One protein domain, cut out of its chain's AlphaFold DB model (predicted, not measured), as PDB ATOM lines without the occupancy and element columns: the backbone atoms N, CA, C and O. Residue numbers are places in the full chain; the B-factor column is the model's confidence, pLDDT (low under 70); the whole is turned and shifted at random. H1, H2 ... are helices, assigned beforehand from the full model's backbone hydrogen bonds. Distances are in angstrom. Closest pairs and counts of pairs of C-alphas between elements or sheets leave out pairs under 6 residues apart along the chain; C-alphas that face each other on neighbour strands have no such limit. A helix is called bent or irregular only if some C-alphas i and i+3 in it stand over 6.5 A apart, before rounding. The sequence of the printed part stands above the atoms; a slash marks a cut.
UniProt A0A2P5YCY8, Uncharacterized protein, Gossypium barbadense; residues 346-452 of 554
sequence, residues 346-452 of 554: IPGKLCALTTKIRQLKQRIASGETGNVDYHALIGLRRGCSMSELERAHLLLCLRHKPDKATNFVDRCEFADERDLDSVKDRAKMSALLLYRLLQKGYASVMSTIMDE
ATOM      1  N   ILE A 346      38.442 106.813  19.775       71.31
ATOM      2  CA  ILE A 346      39.892 106.793  19.539       71.31
ATOM      3  C   ILE A 346      40.449 105.359  19.605       71.31
ATOM      4  O   ILE A 346      41.135 104.986  18.653       71.31
ATOM      5  N   PRO A 347      40.121 104.509  20.604       78.31
ATOM      6  CA  PRO A 347      40.590 103.120  20.628       78.31
ATOM      7  C   PRO A 347      40.108 102.306  19.418       78.31
ATOM      8  O   PRO A 347      40.894 101.585  18.808       78.31
ATOM      9  N   GLY A 348      38.844 102.474  19.011       79.88
ATOM     10  CA  GLY A 348      38.281 101.793  17.838       79.88
ATOM     11  C   GLY A 348      38.952 102.220  16.529       79.88
ATOM     12  O   GLY A 348      39.332 101.378  15.716       79.88
ATOM     13  N   LYS A 349      39.182 103.525  16.346       79.81
ATOM     14  CA  LYS A 349      39.883 104.076  15.174       79.81
ATOM     15  C   LYS A 349      41.366 103.707  15.158       79.81
ATOM     16  O   LYS A 349      41.897 103.438  14.085       79.81
ATOM     17  N   LEU A 350      42.017 103.626  16.318       81.94
ATOM     18  CA  LEU A 350      43.406 103.182  16.455       81.94
ATOM     19  C   LEU A 350      43.543 101.678  16.173       81.94
ATOM     20  O   LEU A 350      44.461 101.279  15.461       81.94
ATOM     21  N   CYS A 351      42.595 100.850  16.620       82.31
ATOM     22  CA  CYS A 351      42.519  99.434  16.252       82.31
ATOM     23  C   CYS A 351      42.298  99.251  14.736       82.31
ATOM     24  O   CYS A 351      43.066  98.546  14.079       82.31
ATOM     25  N   ALA A 352      41.332  99.963  14.144       88.19
ATOM     26  CA  ALA A 352      41.088  99.940  12.699       88.19
ATOM     27  C   ALA A 352      42.313 100.407  11.889       88.19
ATOM     28  O   ALA A 352      42.668  99.785  10.887       88.19
ATOM     29  N   LEU A 353      43.002 101.463  12.339       84.94
ATOM     30  CA  LEU A 353      44.250 101.936  11.741       84.94
ATOM     31  C   LEU A 353      45.372 100.898  11.875       84.94
ATOM     32  O   LEU A 353      46.087 100.656  10.910       84.94
ATOM     33  N   THR A 354      45.500 100.243  13.028       86.38
ATOM     34  CA  THR A 354      46.511  99.199  13.274       86.38
ATOM     35  C   THR A 354      46.287  97.991  12.363       86.38
ATOM     36  O   THR A 354      47.237  97.472  11.777       86.38
ATOM     37  N   THR A 355      45.031  97.585  12.163       89.94
ATOM     38  CA  THR A 355      44.656  96.531  11.210       89.94
ATOM     39  C   THR A 355      44.933  96.950   9.765       89.94
ATOM     40  O   THR A 355      45.539  96.170   9.034       89.94
ATOM     41  N   LYS A 356      44.626  98.194   9.369       87.75
ATOM     42  CA  LYS A 356      45.004  98.732   8.046       87.75
ATOM     43  C   LYS A 356      46.522  98.799   7.845       87.75
ATOM     44  O   LYS A 356      46.998  98.460   6.768       87.75
ATOM     45  N   ILE A 357      47.295  99.171   8.867       83.38
ATOM     46  CA  ILE A 357      48.768  99.154   8.828       83.38
ATOM     47  C   ILE A 357      49.284  97.717   8.688       83.38
ATOM     48  O   ILE A 357      50.214  97.487   7.920       83.38
ATOM     49  N   ARG A 358      48.686  96.741   9.385       83.44
ATOM     50  CA  ARG A 358      49.048  95.320   9.261       83.44
ATOM     51  C   ARG A 358      48.751  94.790   7.855       83.44
ATOM     52  O   ARG A 358      49.641  94.213   7.241       83.44
ATOM     53  N   GLN A 359      47.559  95.065   7.324       83.62
ATOM     54  CA  GLN A 359      47.173  94.733   5.946       83.62
ATOM     55  C   GLN A 359      48.103  95.395   4.922       83.62
ATOM     56  O   GLN A 359      48.569  94.730   4.004       83.62
ATOM     57  N   LEU A 360      48.438  96.678   5.092       74.44
ATOM     58  CA  LEU A 360      49.357  97.381   4.197       74.44
ATOM     59  C   LEU A 360      50.773  96.793   4.259       74.44
ATOM     60  O   LEU A 360      51.377  96.570   3.216       74.44
ATOM     61  N   LYS A 361      51.288  96.470   5.453       77.38
ATOM     62  CA  LYS A 361      52.570  95.760   5.614       77.38
ATOM     63  C   LYS A 361      52.548  94.384   4.945       77.38
ATOM     64  O   LYS A 361      53.529  94.022   4.308       77.38
ATOM     65  N   GLN A 362      51.443  93.649   5.050       77.00
ATOM     66  CA  GLN A 362      51.274  92.347   4.405       77.00
ATOM     67  C   GLN A 362      51.217  92.468   2.873       77.00
ATOM     68  O   GLN A 362      51.859  91.679   2.192       77.00
ATOM     69  N   ARG A 363      50.553  93.501   2.335       69.19
ATOM     70  CA  ARG A 363      50.534  93.812   0.891       69.19
ATOM     71  C   ARG A 363      51.882  94.301   0.353       69.19
ATOM     72  O   ARG A 363      52.247  93.998  -0.776       69.19
ATOM     73  N   ILE A 364      52.656  95.021   1.166       65.44
ATOM     74  CA  ILE A 364      54.051  95.366   0.846       65.44
ATOM     75  C   ILE A 364      54.917  94.096   0.838       65.44
ATOM     76  O   ILE A 364      55.726  93.921  -0.068       65.44
ATOM     77  N   ALA A 365      54.721  93.186   1.798       67.69
ATOM     78  CA  ALA A 365      55.441  91.915   1.867       67.69
ATOM     79  C   ALA A 365      55.078  90.942   0.726       67.69
ATOM     80  O   ALA A 365      55.956  90.223   0.260       67.69
ATOM     81  N   SER A 366      53.831  90.947   0.236       66.75
ATOM     82  CA  SER A 366      53.414  90.178  -0.948       66.75
ATOM     83  C   SER A 366      53.805  90.828  -2.283       66.75
ATOM     84  O   SER A 366      53.592  90.233  -3.336       66.75
ATOM     85  N   GLY A 367      54.388  92.032  -2.268       60.09
ATOM     86  CA  GLY A 367      54.811  92.744  -3.476       60.09
ATOM     87  C   GLY A 367      53.691  93.464  -4.236       60.09
ATOM     88  O   GLY A 367      53.951  93.996  -5.315       60.09
ATOM     89  N   GLU A 368      52.482  93.563  -3.673       61.12
ATOM     90  CA  GLU A 368      51.336  94.311  -4.226       61.12
ATOM     91  C   GLU A 368      51.462  95.842  -4.060       61.12
ATOM     92  O   GLU A 368      50.474  96.564  -3.866       61.12
ATOM     93  N   THR A 369      52.677  96.382  -4.132       54.00
ATOM     94  CA  THR A 369      52.867  97.826  -4.279       54.00
ATOM     95  C   THR A 369      52.466  98.207  -5.703       54.00
ATOM     96  O   THR A 369      53.262  98.066  -6.633       54.00
ATOM     97  N   GLY A 370      51.207  98.618  -5.872       56.12
ATOM     98  CA  GLY A 370      50.618  98.932  -7.174       56.12
ATOM     99  C   GLY A 370      51.462  99.926  -7.972       56.12
ATOM    100  O   GLY A 370      51.832 100.970  -7.446       56.12
ATOM    101  N   ASN A 371      51.749  99.552  -9.225       59.56
ATOM    102  CA  ASN A 371      52.428 100.325 -10.270       59.56
ATOM    103  C   ASN A 371      53.434 101.382  -9.764       59.56
ATOM    104  O   ASN A 371      53.218 102.587  -9.897       59.56
ATOM    105  N   VAL A 372      54.534 100.920  -9.163       70.75
ATOM    106  CA  VAL A 372      55.671 101.788  -8.825       70.75
ATOM    107  C   VAL A 372      56.294 102.284 -10.129       70.75
ATOM    108  O   VAL A 372      56.842 101.482 -10.881       70.75
ATOM    109  N   ASP A 373      56.235 103.593 -10.394       79.00
ATOM    110  CA  ASP A 373      56.908 104.185 -11.554       79.00
ATOM    111  C   ASP A 373      58.431 104.075 -11.364       79.00
ATOM    112  O   ASP A 373      59.062 104.850 -10.638       79.00
ATOM    113  N   TYR A 374      59.022 103.057 -11.992       81.75
ATOM    114  CA  TYR A 374      60.446 102.766 -11.872       81.75
ATOM    115  C   TYR A 374      61.333 103.840 -12.523       81.75
ATOM    116  O   TYR A 374      62.476 104.000 -12.095       81.75
ATOM    117  N   HIS A 375      60.821 104.629 -13.479       81.44
ATOM    118  CA  HIS A 375      61.554 105.784 -14.005       81.44
ATOM    119  C   HIS A 375      61.644 106.878 -12.935       81.44
ATOM    120  O   HIS A 375      62.735 107.380 -12.661       81.44
ATOM    121  N   ALA A 376      60.534 107.175 -12.250       81.88
ATOM    122  CA  ALA A 376      60.517 108.125 -11.135       81.88
ATOM    123  C   ALA A 376      61.365 107.653  -9.936       81.88
ATOM    124  O   ALA A 376      62.038 108.469  -9.310       81.88
ATOM    125  N   LEU A 377      61.389 106.346  -9.644       83.19
ATOM    126  CA  LEU A 377      62.220 105.758  -8.582       83.19
ATOM    127  C   LEU A 377      63.728 105.942  -8.832       83.19
ATOM    128  O   LEU A 377      64.481 106.181  -7.888       83.19
ATOM    129  N   ILE A 378      64.170 105.799 -10.085       82.94
ATOM    130  CA  ILE A 378      65.581 105.943 -10.483       82.94
ATOM    131  C   ILE A 378      65.932 107.421 -10.763       82.94
ATOM    132  O   ILE A 378      67.101 107.798 -10.713       82.94
ATOM    133  N   GLY A 379      64.929 108.274 -10.996       80.88
ATOM    134  CA  GLY A 379      65.103 109.696 -11.312       80.88
ATOM    135  C   GLY A 379      65.362 109.968 -12.798       80.88
ATOM    136  O   GLY A 379      66.035 110.940 -13.133       80.88
ATOM    137  N   LEU A 380      64.857 109.109 -13.687       84.19
ATOM    138  CA  LEU A 380      65.032 109.201 -15.141       84.19
ATOM    139  C   LEU A 380      63.727 109.599 -15.837       84.19
ATOM    140  O   LEU A 380      62.631 109.397 -15.314       84.19
ATOM    141  N   ARG A 381      63.834 110.141 -17.055       79.00
ATOM    142  CA  ARG A 381      62.668 110.348 -17.928       79.00
ATOM    143  C   ARG A 381      62.298 109.050 -18.653       79.00
ATOM    144  O   ARG A 381      63.126 108.158 -18.815       79.00
ATOM    145  N   ARG A 382      61.042 108.954 -19.095       77.88
ATOM    146  CA  ARG A 382      60.581 107.883 -19.994       77.88
ATOM    147  C   ARG A 382      61.284 108.049 -21.352       77.88
ATOM    148  O   ARG A 382      61.444 109.185 -21.795       77.88
ATOM    149  N   GLY A 383      61.741 106.951 -21.958       71.81
ATOM    150  CA  GLY A 383      62.591 106.977 -23.160       71.81
ATOM    151  C   GLY A 383      64.059 107.369 -22.910       71.81
ATOM    152  O   GLY A 383      64.702 107.936 -23.790       71.81
ATOM    153  N   CYS A 384      64.599 107.134 -21.706       80.00
ATOM    154  CA  CYS A 384      66.029 107.309 -21.422       80.00
ATOM    155  C   CYS A 384      66.895 106.262 -22.147       80.00
ATOM    156  O   CYS A 384      66.481 105.115 -22.315       80.00
ATOM    157  N   SER A 385      68.122 106.622 -22.527       83.19
ATOM    158  CA  SER A 385      69.061 105.685 -23.156       83.19
ATOM    159  C   SER A 385      69.584 104.643 -22.159       83.19
ATOM    160  O   SER A 385      69.724 104.926 -20.965       83.19
ATOM    161  N   MET A 386      69.969 103.453 -22.647       85.06
ATOM    162  CA  MET A 386      70.596 102.417 -21.803       85.06
ATOM    163  C   MET A 386      71.800 102.973 -21.023       85.06
ATOM    164  O   MET A 386      71.929 102.738 -19.825       85.06
ATOM    165  N   SER A 387      72.615 103.820 -21.664       84.31
ATOM    166  CA  SER A 387      73.792 104.433 -21.034       84.31
ATOM    167  C   SER A 387      73.459 105.431 -19.911       84.31
ATOM    168  O   SER A 387      74.287 105.684 -19.034       84.31
ATOM    169  N   GLU A 388      72.273 106.043 -19.912       85.94
ATOM    170  CA  GLU A 388      71.811 106.900 -18.809       85.94
ATOM    171  C   GLU A 388      71.281 106.051 -17.652       85.94
ATOM    172  O   GLU A 388      71.594 106.338 -16.494       85.94
ATOM    173  N   LEU A 389      70.560 104.966 -17.961       87.56
ATOM    174  CA  LEU A 389      70.090 103.998 -16.973       87.56
ATOM    175  C   LEU A 389      71.254 103.333 -16.223       87.56
ATOM    176  O   LEU A 389      71.234 103.281 -14.993       87.56
ATOM    177  N   GLU A 390      72.281 102.872 -16.935       86.06
ATOM    178  CA  GLU A 390      73.481 102.261 -16.347       86.06
ATOM    179  C   GLU A 390      74.231 103.230 -15.425       86.06
ATOM    180  O   GLU A 390      74.562 102.879 -14.289       86.06
ATOM    181  N   ARG A 391      74.447 104.481 -15.864       85.81
ATOM    182  CA  ARG A 391      75.097 105.518 -15.040       85.81
ATOM    183  C   ARG A 391      74.275 105.845 -13.793       85.81
ATOM    184  O   ARG A 391      74.840 105.920 -12.700       85.81
ATOM    185  N   ALA A 392      72.959 106.008 -13.926       86.12
ATOM    186  CA  ALA A 392      72.073 106.274 -12.794       86.12
ATOM    187  C   ALA A 392      72.046 105.099 -11.806       86.12
ATOM    188  O   ALA A 392      72.180 105.307 -10.599       86.12
ATOM    189  N   HIS A 393      71.958 103.861 -12.301       86.38
ATOM    190  CA  HIS A 393      72.008 102.660 -11.472       86.38
ATOM    191  C   HIS A 393      73.344 102.530 -10.731       86.38
ATOM    192  O   HIS A 393      73.344 102.302  -9.521       86.38
ATOM    193  N   LEU A 394      74.476 102.755 -11.406       85.88
ATOM    194  CA  LEU A 394      75.799 102.751 -10.780       85.88
ATOM    195  C   LEU A 394      75.894 103.795  -9.659       85.88
ATOM    196  O   LEU A 394      76.331 103.471  -8.553       85.88
ATOM    197  N   LEU A 395      75.440 105.028  -9.902       85.06
ATOM    198  CA  LEU A 395      75.419 106.090  -8.889       85.06
ATOM    199  C   LEU A 395      74.525 105.727  -7.694       85.06
ATOM    200  O   LEU A 395      74.948 105.883  -6.546       85.06
ATOM    201  N   LEU A 396      73.324 105.198  -7.935       85.44
ATOM    202  CA  LEU A 396      72.395 104.782  -6.880       85.44
ATOM    203  C   LEU A 396      72.954 103.615  -6.059       85.44
ATOM    204  O   LEU A 396      72.938 103.682  -4.829       85.44
ATOM    205  N   CYS A 397      73.540 102.607  -6.702       82.38
ATOM    206  CA  CYS A 397      74.224 101.500  -6.036       82.38
ATOM    207  C   CYS A 397      75.452 101.972  -5.241       82.38
ATOM    208  O   CYS A 397      75.686 101.483  -4.137       82.38
ATOM    209  N   LEU A 398      76.206 102.963  -5.725       80.19
ATOM    210  CA  LEU A 398      77.305 103.573  -4.968       80.19
ATOM    211  C   LEU A 398      76.812 104.400  -3.771       80.19
ATOM    212  O   LEU A 398      77.481 104.403  -2.731       80.19
ATOM    213  N   ARG A 399      75.672 105.094  -3.871       76.56
ATOM    214  CA  ARG A 399      75.100 105.873  -2.755       76.56
ATOM    215  C   ARG A 399      74.421 105.001  -1.700       76.56
ATOM    216  O   ARG A 399      74.636 105.241  -0.515       76.56
ATOM    217  N   HIS A 400      73.655 103.994  -2.115       81.19
ATOM    218  CA  HIS A 400      72.731 103.233  -1.267       81.19
ATOM    219  C   HIS A 400      73.174 101.785  -0.990       81.19
ATOM    220  O   HIS A 400      72.330 100.918  -0.766       81.19
ATOM    221  N   LYS A 401      74.489 101.500  -0.964       79.69
ATOM    222  CA  LYS A 401      74.991 100.192  -0.493       79.69
ATOM    223  C   LYS A 401      74.465  99.888   0.920       79.69
ATOM    224  O   LYS A 401      74.601 100.757   1.789       79.69
ATOM    225  N   PRO A 402      73.952  98.672   1.194       75.62
ATOM    226  CA  PRO A 402      73.452  98.309   2.522       75.62
ATOM    227  C   PRO A 402      74.539  98.443   3.599       75.62
ATOM    228  O   PRO A 402      74.273  98.938   4.693       75.62
ATOM    229  N   ASP A 403      75.790  98.140   3.250       78.75
ATOM    230  CA  ASP A 403      76.955  98.243   4.136       78.75
ATOM    231  C   ASP A 403      77.201  99.679   4.614       78.75
ATOM    232  O   ASP A 403      77.639  99.891   5.739       78.75
ATOM    233  N   LYS A 404      76.896 100.695   3.790       79.81
ATOM    234  CA  LYS A 404      77.060 102.108   4.178       79.81
ATOM    235  C   LYS A 404      76.056 102.527   5.249       79.81
ATOM    236  O   LYS A 404      76.415 103.318   6.115       79.81
ATOM    237  N   ALA A 405      74.835 101.994   5.208       72.94
ATOM    238  CA  ALA A 405      73.843 102.226   6.254       72.94
ATOM    239  C   ALA A 405      74.260 101.535   7.564       72.94
ATOM    240  O   ALA A 405      74.227 102.166   8.617       72.94
ATOM    241  N   THR A 406      74.737 100.288   7.491       73.88
ATOM    242  CA  THR A 406      75.245  99.544   8.658       73.88
ATOM    243  C   THR A 406      76.455 100.243   9.289       73.88
ATOM    244  O   THR A 406      76.419 100.574  10.467       73.88
ATOM    245  N   ASN A 407      77.465 100.599   8.487       80.00
ATOM    246  CA  ASN A 407      78.661 101.325   8.933       80.00
ATOM    247  C   ASN A 407      78.366 102.732   9.485       80.00
ATOM    248  O   ASN A 407      79.198 103.295  10.193       80.00
ATOM    249  N   PHE A 408      77.228 103.336   9.124       77.94
ATOM    250  CA  PHE A 408      76.777 104.596   9.713       77.94
ATOM    251  C   PHE A 408      76.145 104.367  11.089       77.94
ATOM    252  O   PHE A 408      76.507 105.059  12.034       77.94
ATOM    253  N   VAL A 409      75.259 103.370  11.221       75.44
ATOM    254  CA  VAL A 409      74.654 102.993  12.511       75.44
ATOM    255  C   VAL A 409      75.722 102.557  13.516       75.44
ATOM    256  O   VAL A 409      75.666 102.975  14.666       75.44
ATOM    257  N   ASP A 410      76.744 101.828  13.071       75.56
ATOM    258  CA  ASP A 410      77.856 101.359  13.913       75.56
ATOM    259  C   ASP A 410      78.790 102.484  14.401       75.56
ATOM    260  O   ASP A 410      79.629 102.261  15.269       75.56
ATOM    261  N   ARG A 411      78.645 103.705  13.869       79.06
ATOM    262  CA  ARG A 411      79.349 104.917  14.330       79.06
ATOM    263  C   ARG A 411      78.478 105.825  15.200       79.06
ATOM    264  O   ARG A 411      78.943 106.883  15.623       79.06
ATOM    265  N   CYS A 412      77.219 105.463  15.434       70.31
ATOM    266  CA  CYS A 412      76.305 106.237  16.261       70.31
ATOM    267  C   CYS A 412      76.387 105.770  17.719       70.31
ATOM    268  O   CYS A 412      75.960 104.670  18.050       70.31
ATOM    269  N   GLU A 413      76.876 106.637  18.606       60.31
ATOM    270  CA  GLU A 413      76.745 106.449  20.054       60.31
ATOM    271  C   GLU A 413      75.279 106.640  20.469       60.31
ATOM    272  O   GLU A 413      74.754 107.759  20.475       60.31
ATOM    273  N   PHE A 414      74.611 105.548  20.827       66.75
ATOM    274  CA  PHE A 414      73.254 105.564  21.364       66.75
ATOM    275  C   PHE A 414      73.287 105.503  22.899       66.75
ATOM    276  O   PHE A 414      74.137 104.849  23.490       66.75
ATOM    277  N   ALA A 415      72.359 106.199  23.560       62.25
ATOM    278  CA  ALA A 415      72.389 106.386  25.014       62.25
ATOM    279  C   ALA A 415      71.722 105.265  25.843       62.25
ATOM    280  O   ALA A 415      71.828 105.302  27.069       62.25
ATOM    281  N   ASP A 416      71.039 104.324  25.187       61.03
ATOM    282  CA  ASP A 416      70.344 103.170  25.770       61.03
ATOM    283  C   ASP A 416      70.707 101.924  24.948       61.03
ATOM    284  O   ASP A 416      70.300 101.810  23.792       61.03
ATOM    285  N   GLU A 417      71.449 100.975  25.526       63.66
ATOM    286  CA  GLU A 417      71.931  99.799  24.775       63.66
ATOM    287  C   GLU A 417      70.845  98.746  24.477       63.66
ATOM    288  O   GLU A 417      71.017  97.874  23.630       63.66
ATOM    289  N   ARG A 418      69.687  98.838  25.140       64.38
ATOM    290  CA  ARG A 418      68.649  97.789  25.135       64.38
ATOM    291  C   ARG A 418      67.940  97.568  23.794       64.38
ATOM    292  O   ARG A 418      67.315  96.528  23.628       64.38
ATOM    293  N   ASP A 419      68.040  98.508  22.853       70.31
ATOM    294  CA  ASP A 419      67.352  98.447  21.553       70.31
ATOM    295  C   ASP A 419      68.298  98.448  20.334       70.31
ATOM    296  O   ASP A 419      67.810  98.415  19.197       70.31
ATOM    297  N   LEU A 420      69.625  98.486  20.530       75.12
ATOM    298  CA  LEU A 420      70.591  98.777  19.453       75.12
ATOM    299  C   LEU A 420      70.547  97.764  18.321       75.12
ATOM    300  O   LEU A 420      70.427  98.161  17.161       75.12
ATOM    301  N   ASP A 421      70.561  96.475  18.646       78.00
ATOM    302  CA  ASP A 421      70.488  95.414  17.644       78.00
ATOM    303  C   ASP A 421      69.164  95.468  16.872       78.00
ATOM    304  O   ASP A 421      69.154  95.362  15.646       78.00
ATOM    305  N   SER A 422      68.048  95.786  17.542       82.25
ATOM    306  CA  SER A 422      66.745  95.947  16.879       82.25
ATOM    307  C   SER A 422      66.717  97.138  15.908       82.25
ATOM    308  O   SER A 422      66.070  97.078  14.856       82.25
ATOM    309  N   VAL A 423      67.411  98.231  16.240       80.69
ATOM    310  CA  VAL A 423      67.537  99.426  15.390       80.69
ATOM    311  C   VAL A 423      68.485  99.147  14.227       80.69
ATOM    312  O   VAL A 423      68.148  99.462  13.082       80.69
ATOM    313  N   LYS A 424      69.619  98.497  14.496       81.81
ATOM    314  CA  LYS A 424      70.618  98.066  13.515       81.81
ATOM    315  C   LYS A 424      70.016  97.097  12.503       81.81
ATOM    316  O   LYS A 424      70.154  97.319  11.301       81.81
ATOM    317  N   ASP A 425      69.253  96.104  12.942       83.38
ATOM    318  CA  ASP A 425      68.591  95.149  12.053       83.38
ATOM    319  C   ASP A 425      67.434  95.774  11.270       83.38
ATOM    320  O   ASP A 425      67.284  95.511  10.074       83.38
ATOM    321  N   ARG A 426      66.666  96.693  11.870       81.88
ATOM    322  CA  ARG A 426      65.645  97.475  11.148       81.88
ATOM    323  C   ARG A 426      66.261  98.373  10.071       81.88
ATOM    324  O   ARG A 426      65.690  98.490   8.981       81.88
ATOM    325  N   ALA A 427      67.419  98.976  10.346       83.00
ATOM    326  CA  ALA A 427      68.179  99.777   9.388       83.00
ATOM    327  C   ALA A 427      68.762  98.913   8.256       83.00
ATOM    328  O   ALA A 427      68.534  99.234   7.088       83.00
ATOM    329  N   LYS A 428      69.410  97.780   8.577       83.62
ATOM    330  CA  LYS A 428      69.879  96.779   7.597       83.62
ATOM    331  C   LYS A 428      68.738  96.317   6.687       83.62
ATOM    332  O   LYS A 428      68.866  96.391   5.468       83.62
ATOM    333  N   MET A 429      67.609  95.886   7.258       83.38
ATOM    334  CA  MET A 429      66.440  95.427   6.495       83.38
ATOM    335  C   MET A 429      65.907  96.517   5.563       83.38
ATOM    336  O   MET A 429      65.639  96.248   4.396       83.38
ATOM    337  N   SER A 430      65.805  97.756   6.044       81.19
ATOM    338  CA  SER A 430      65.309  98.884   5.250       81.19
ATOM    339  C   SER A 430      66.265  99.246   4.103       81.19
ATOM    340  O   SER A 430      65.816  99.489   2.983       81.19
ATOM    341  N   ALA A 431      67.580  99.213   4.342       84.44
ATOM    342  CA  ALA A 431      68.592  99.430   3.311       84.44
ATOM    343  C   ALA A 431      68.606  98.304   2.259       84.44
ATOM    344  O   ALA A 431      68.665  98.584   1.063       84.44
ATOM    345  N   LEU A 432      68.475  97.040   2.679       84.62
ATOM    346  CA  LEU A 432      68.374  95.884   1.778       84.62
ATOM    347  C   LEU A 432      67.092  95.903   0.935       84.62
ATOM    348  O   LEU A 432      67.142  95.584  -0.252       84.62
ATOM    349  N   LEU A 433      65.953  96.297   1.514       84.62
ATOM    350  CA  LEU A 433      64.691  96.451   0.783       84.62
ATOM    351  C   LEU A 433      64.786  97.559  -0.271       84.62
ATOM    352  O   LEU A 433      64.400  97.332  -1.415       84.62
ATOM    353  N   LEU A 434      65.355  98.718   0.080       84.38
ATOM    354  CA  LEU A 434      65.600  99.805  -0.873       84.38
ATOM    355  C   LEU A 434      66.537  99.355  -2.003       84.38
ATOM    356  O   LEU A 434      66.238  99.581  -3.172       84.38
ATOM    357  N   TYR A 435      67.635  98.672  -1.672       85.12
ATOM    358  CA  TYR A 435      68.589  98.163  -2.657       85.12
ATOM    359  C   TYR A 435      67.942  97.159  -3.628       85.12
ATOM    360  O   TYR A 435      68.075  97.306  -4.843       85.12
ATOM    361  N   ARG A 436      67.151  96.200  -3.124       85.81
ATOM    362  CA  ARG A 436      66.385  95.259  -3.964       85.81
ATOM    363  C   ARG A 436      65.341  95.962  -4.836       85.81
ATOM    364  O   ARG A 436      65.145  95.561  -5.980       85.81
ATOM    365  N   LEU A 437      64.686  97.009  -4.330       84.62
ATOM    366  CA  LEU A 437      63.721  97.793  -5.106       84.62
ATOM    367  C   LEU A 437      64.408  98.555  -6.252       84.62
ATOM    368  O   LEU A 437      63.893  98.562  -7.368       84.62
ATOM    369  N   LEU A 438      65.595  99.119  -6.008       86.06
ATOM    370  CA  LEU A 438      66.428  99.760  -7.032       86.06
ATOM    371  C   LEU A 438      66.928  98.759  -8.088       86.06
ATOM    372  O   LEU A 438      66.907  99.071  -9.277       86.06
ATOM    373  N   GLN A 439      67.317  97.543  -7.686       86.56
ATOM    374  CA  GLN A 439      67.671  96.464  -8.618       86.56
ATOM    375  C   GLN A 439      66.475  96.021  -9.475       86.56
ATOM    376  O   GLN A 439      66.610  95.888 -10.691       86.56
ATOM    377  N   LYS A 440      65.292  95.842  -8.869       86.31
ATOM    378  CA  LYS A 440      64.058  95.498  -9.596       86.31
ATOM    379  C   LYS A 440      63.651  96.606 -10.570       86.31
ATOM    380  O   LYS A 440      63.270  96.306 -11.698       86.31
ATOM    381  N   GLY A 441      63.780  97.869 -10.161       85.38
ATOM    382  CA  GLY A 441      63.544  99.019 -11.031       85.38
ATOM    383  C   GLY A 441      64.501  99.054 -12.218       85.38
ATOM    384  O   GLY A 441      64.046  99.216 -13.344       85.38
ATOM    385  N   TYR A 442      65.798  98.827 -11.996       86.94
ATOM    386  CA  TYR A 442      66.786  98.759 -13.076       86.94
ATOM    387  C   TYR A 442      66.453  97.659 -14.089       86.94
ATOM    388  O   TYR A 442      66.386  97.941 -15.279       86.94
ATOM    389  N   ALA A 443      66.169  96.436 -13.626       88.12
ATOM    390  CA  ALA A 443      65.794  95.332 -14.509       88.12
ATOM    391  C   ALA A 443      64.504  95.626 -15.297       88.12
ATOM    392  O   ALA A 443      64.442  95.367 -16.497       88.12
ATOM    393  N   SER A 444      63.494  96.220 -14.648       86.62
ATOM    394  CA  SER A 444      62.238  96.595 -15.304       86.62
ATOM    395  C   SER A 444      62.436  97.682 -16.361       86.62
ATOM    396  O   SER A 444      61.910  97.547 -17.461       86.62
ATOM    397  N   VAL A 445      63.188  98.746 -16.052       86.12
ATOM    398  CA  VAL A 445      63.429  99.844 -17.001       86.12
ATOM    399  C   VAL A 445      64.343  99.381 -18.140       86.12
ATOM    400  O   VAL A 445      64.087  99.718 -19.294       86.12
ATOM    401  N   MET A 446      65.343  98.538 -17.860       88.81
ATOM    402  CA  MET A 446      66.194  97.944 -18.894       88.81
ATOM    403  C   MET A 446      65.377  97.090 -19.872       88.81
ATOM    404  O   MET A 446      65.524  97.267 -21.079       88.81
ATOM    405  N   SER A 447      64.456  96.249 -19.377       86.88
ATOM    406  CA  SER A 447      63.527  95.500 -20.238       86.88
ATOM    407  C   SER A 447      62.720  96.445 -21.127       86.88
ATOM    408  O   SER A 447      62.740  96.286 -22.341       86.88
ATOM    409  N   THR A 448      62.104  97.494 -20.562       85.62
ATOM    410  CA  THR A 448      61.301  98.432 -21.367       85.62
ATOM    411  C   THR A 448      62.111  99.159 -22.441       85.62
ATOM    412  O   THR A 448      61.592  99.367 -23.533       85.62
ATOM    413  N   ILE A 449      63.379  99.502 -22.177       86.31
ATOM    414  CA  ILE A 449      64.257 100.124 -23.181       86.31
ATOM    415  C   ILE A 449      64.626  99.112 -24.275       86.31
ATOM    416  O   ILE A 449      64.616  99.465 -25.451       86.31
ATOM    417  N   MET A 450      64.916  97.855 -23.920       84.75
ATOM    418  CA  MET A 450      65.188  96.799 -24.904       84.75
ATOM    419  C   MET A 450      63.966  96.499 -25.781       84.75
ATOM    420  O   MET A 450      64.108  96.351 -26.996       84.75
ATOM    421  N   ASP A 451      62.772  96.455 -25.189       85.25
ATOM    422  CA  ASP A 451      61.512  96.247 -25.901       85.25
ATOM    423  C   ASP A 451      61.230  97.419 -26.859       85.25
ATOM    424  O   ASP A 451      60.967  97.194 -28.046       85.25
ATOM    425  N   GLU A 452      61.384  98.666 -26.396       85.25
ATOM    426  CA  GLU A 452      61.235  99.886 -27.205       85.25
ATOM    427  C   GLU A 452      62.266  99.956 -28.348       85.25
ATOM    428  O   GLU A 452      61.901 100.227 -29.497       85.25
TER     429      GLU A 452
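Overview. This is residues 346 to 452 of the 554 residues of an uncharacterized protein of Gossypium barbadense (UniProt A0A2P5YCY8). One long helix, H5, makes the longest axis, and H3 and H4, one after the other, run back along one side of it, with short H2 packed on H5 too. H1 is an arm that touches no helix; residues 346 to 359 and 361 to 367 stick out. The printed part has 107 residues with five named helices, H1 to H5 in order, and no named strand: all helix. It is loose, with a radius of gyration of the C-alphas of 18.1 A, and flat, spanning 51 by 39 by 19 A.

Arrangement. Start at H1, residues 346 to 365, which is apart from H2, residues 374 to 378. Look next at H5, residues 417 to 452, the hub: its residues 438 to 445 alone touch H2, closest at the C-alphas of Tyr 374 and Gly 441, 4.9 A. H3, residues 386 to 399, touches H5 at a shallow tilt of 4 degrees, opposite ways; the closest C-alphas, His 393 and Tyr 442, are 6.7 A apart. H2 and H3 only just touch, with 3 pairs of C-alphas within 8 A, the closest Ile 378 and Ala 392 at 6.9 A. H4, residues 402 to 409, and H5 form a hairpin at a shallow tilt of 29 degrees, opposite ways; C-alphas 402 and 431 are closest, 5.0 A. Every O i to N i+4 pair is within hydrogen-bond range in H1, H2, H3 and H4, and 30 of 32 in H5.

Along the chain. Find C-alpha 346 at (39.892, 106.793, 19.539); H1 runs 27.8 A from there. H2 spans 6.2 A, H3 19.9 A and H4 11.1 A. H5 runs 53.1 A to C-alpha 452 at (61.235, 99.886, -27.205); it is irregular, with C-alphas 418 and 421 8.1 A apart.

Size, cuts and confidence. The farthest C-alphas, Asp 416 and Glu 452, are 53.9 A apart. The printed part has no cut and no long link. Residues 363 to 371 and 413 to 418 have pLDDT under 70.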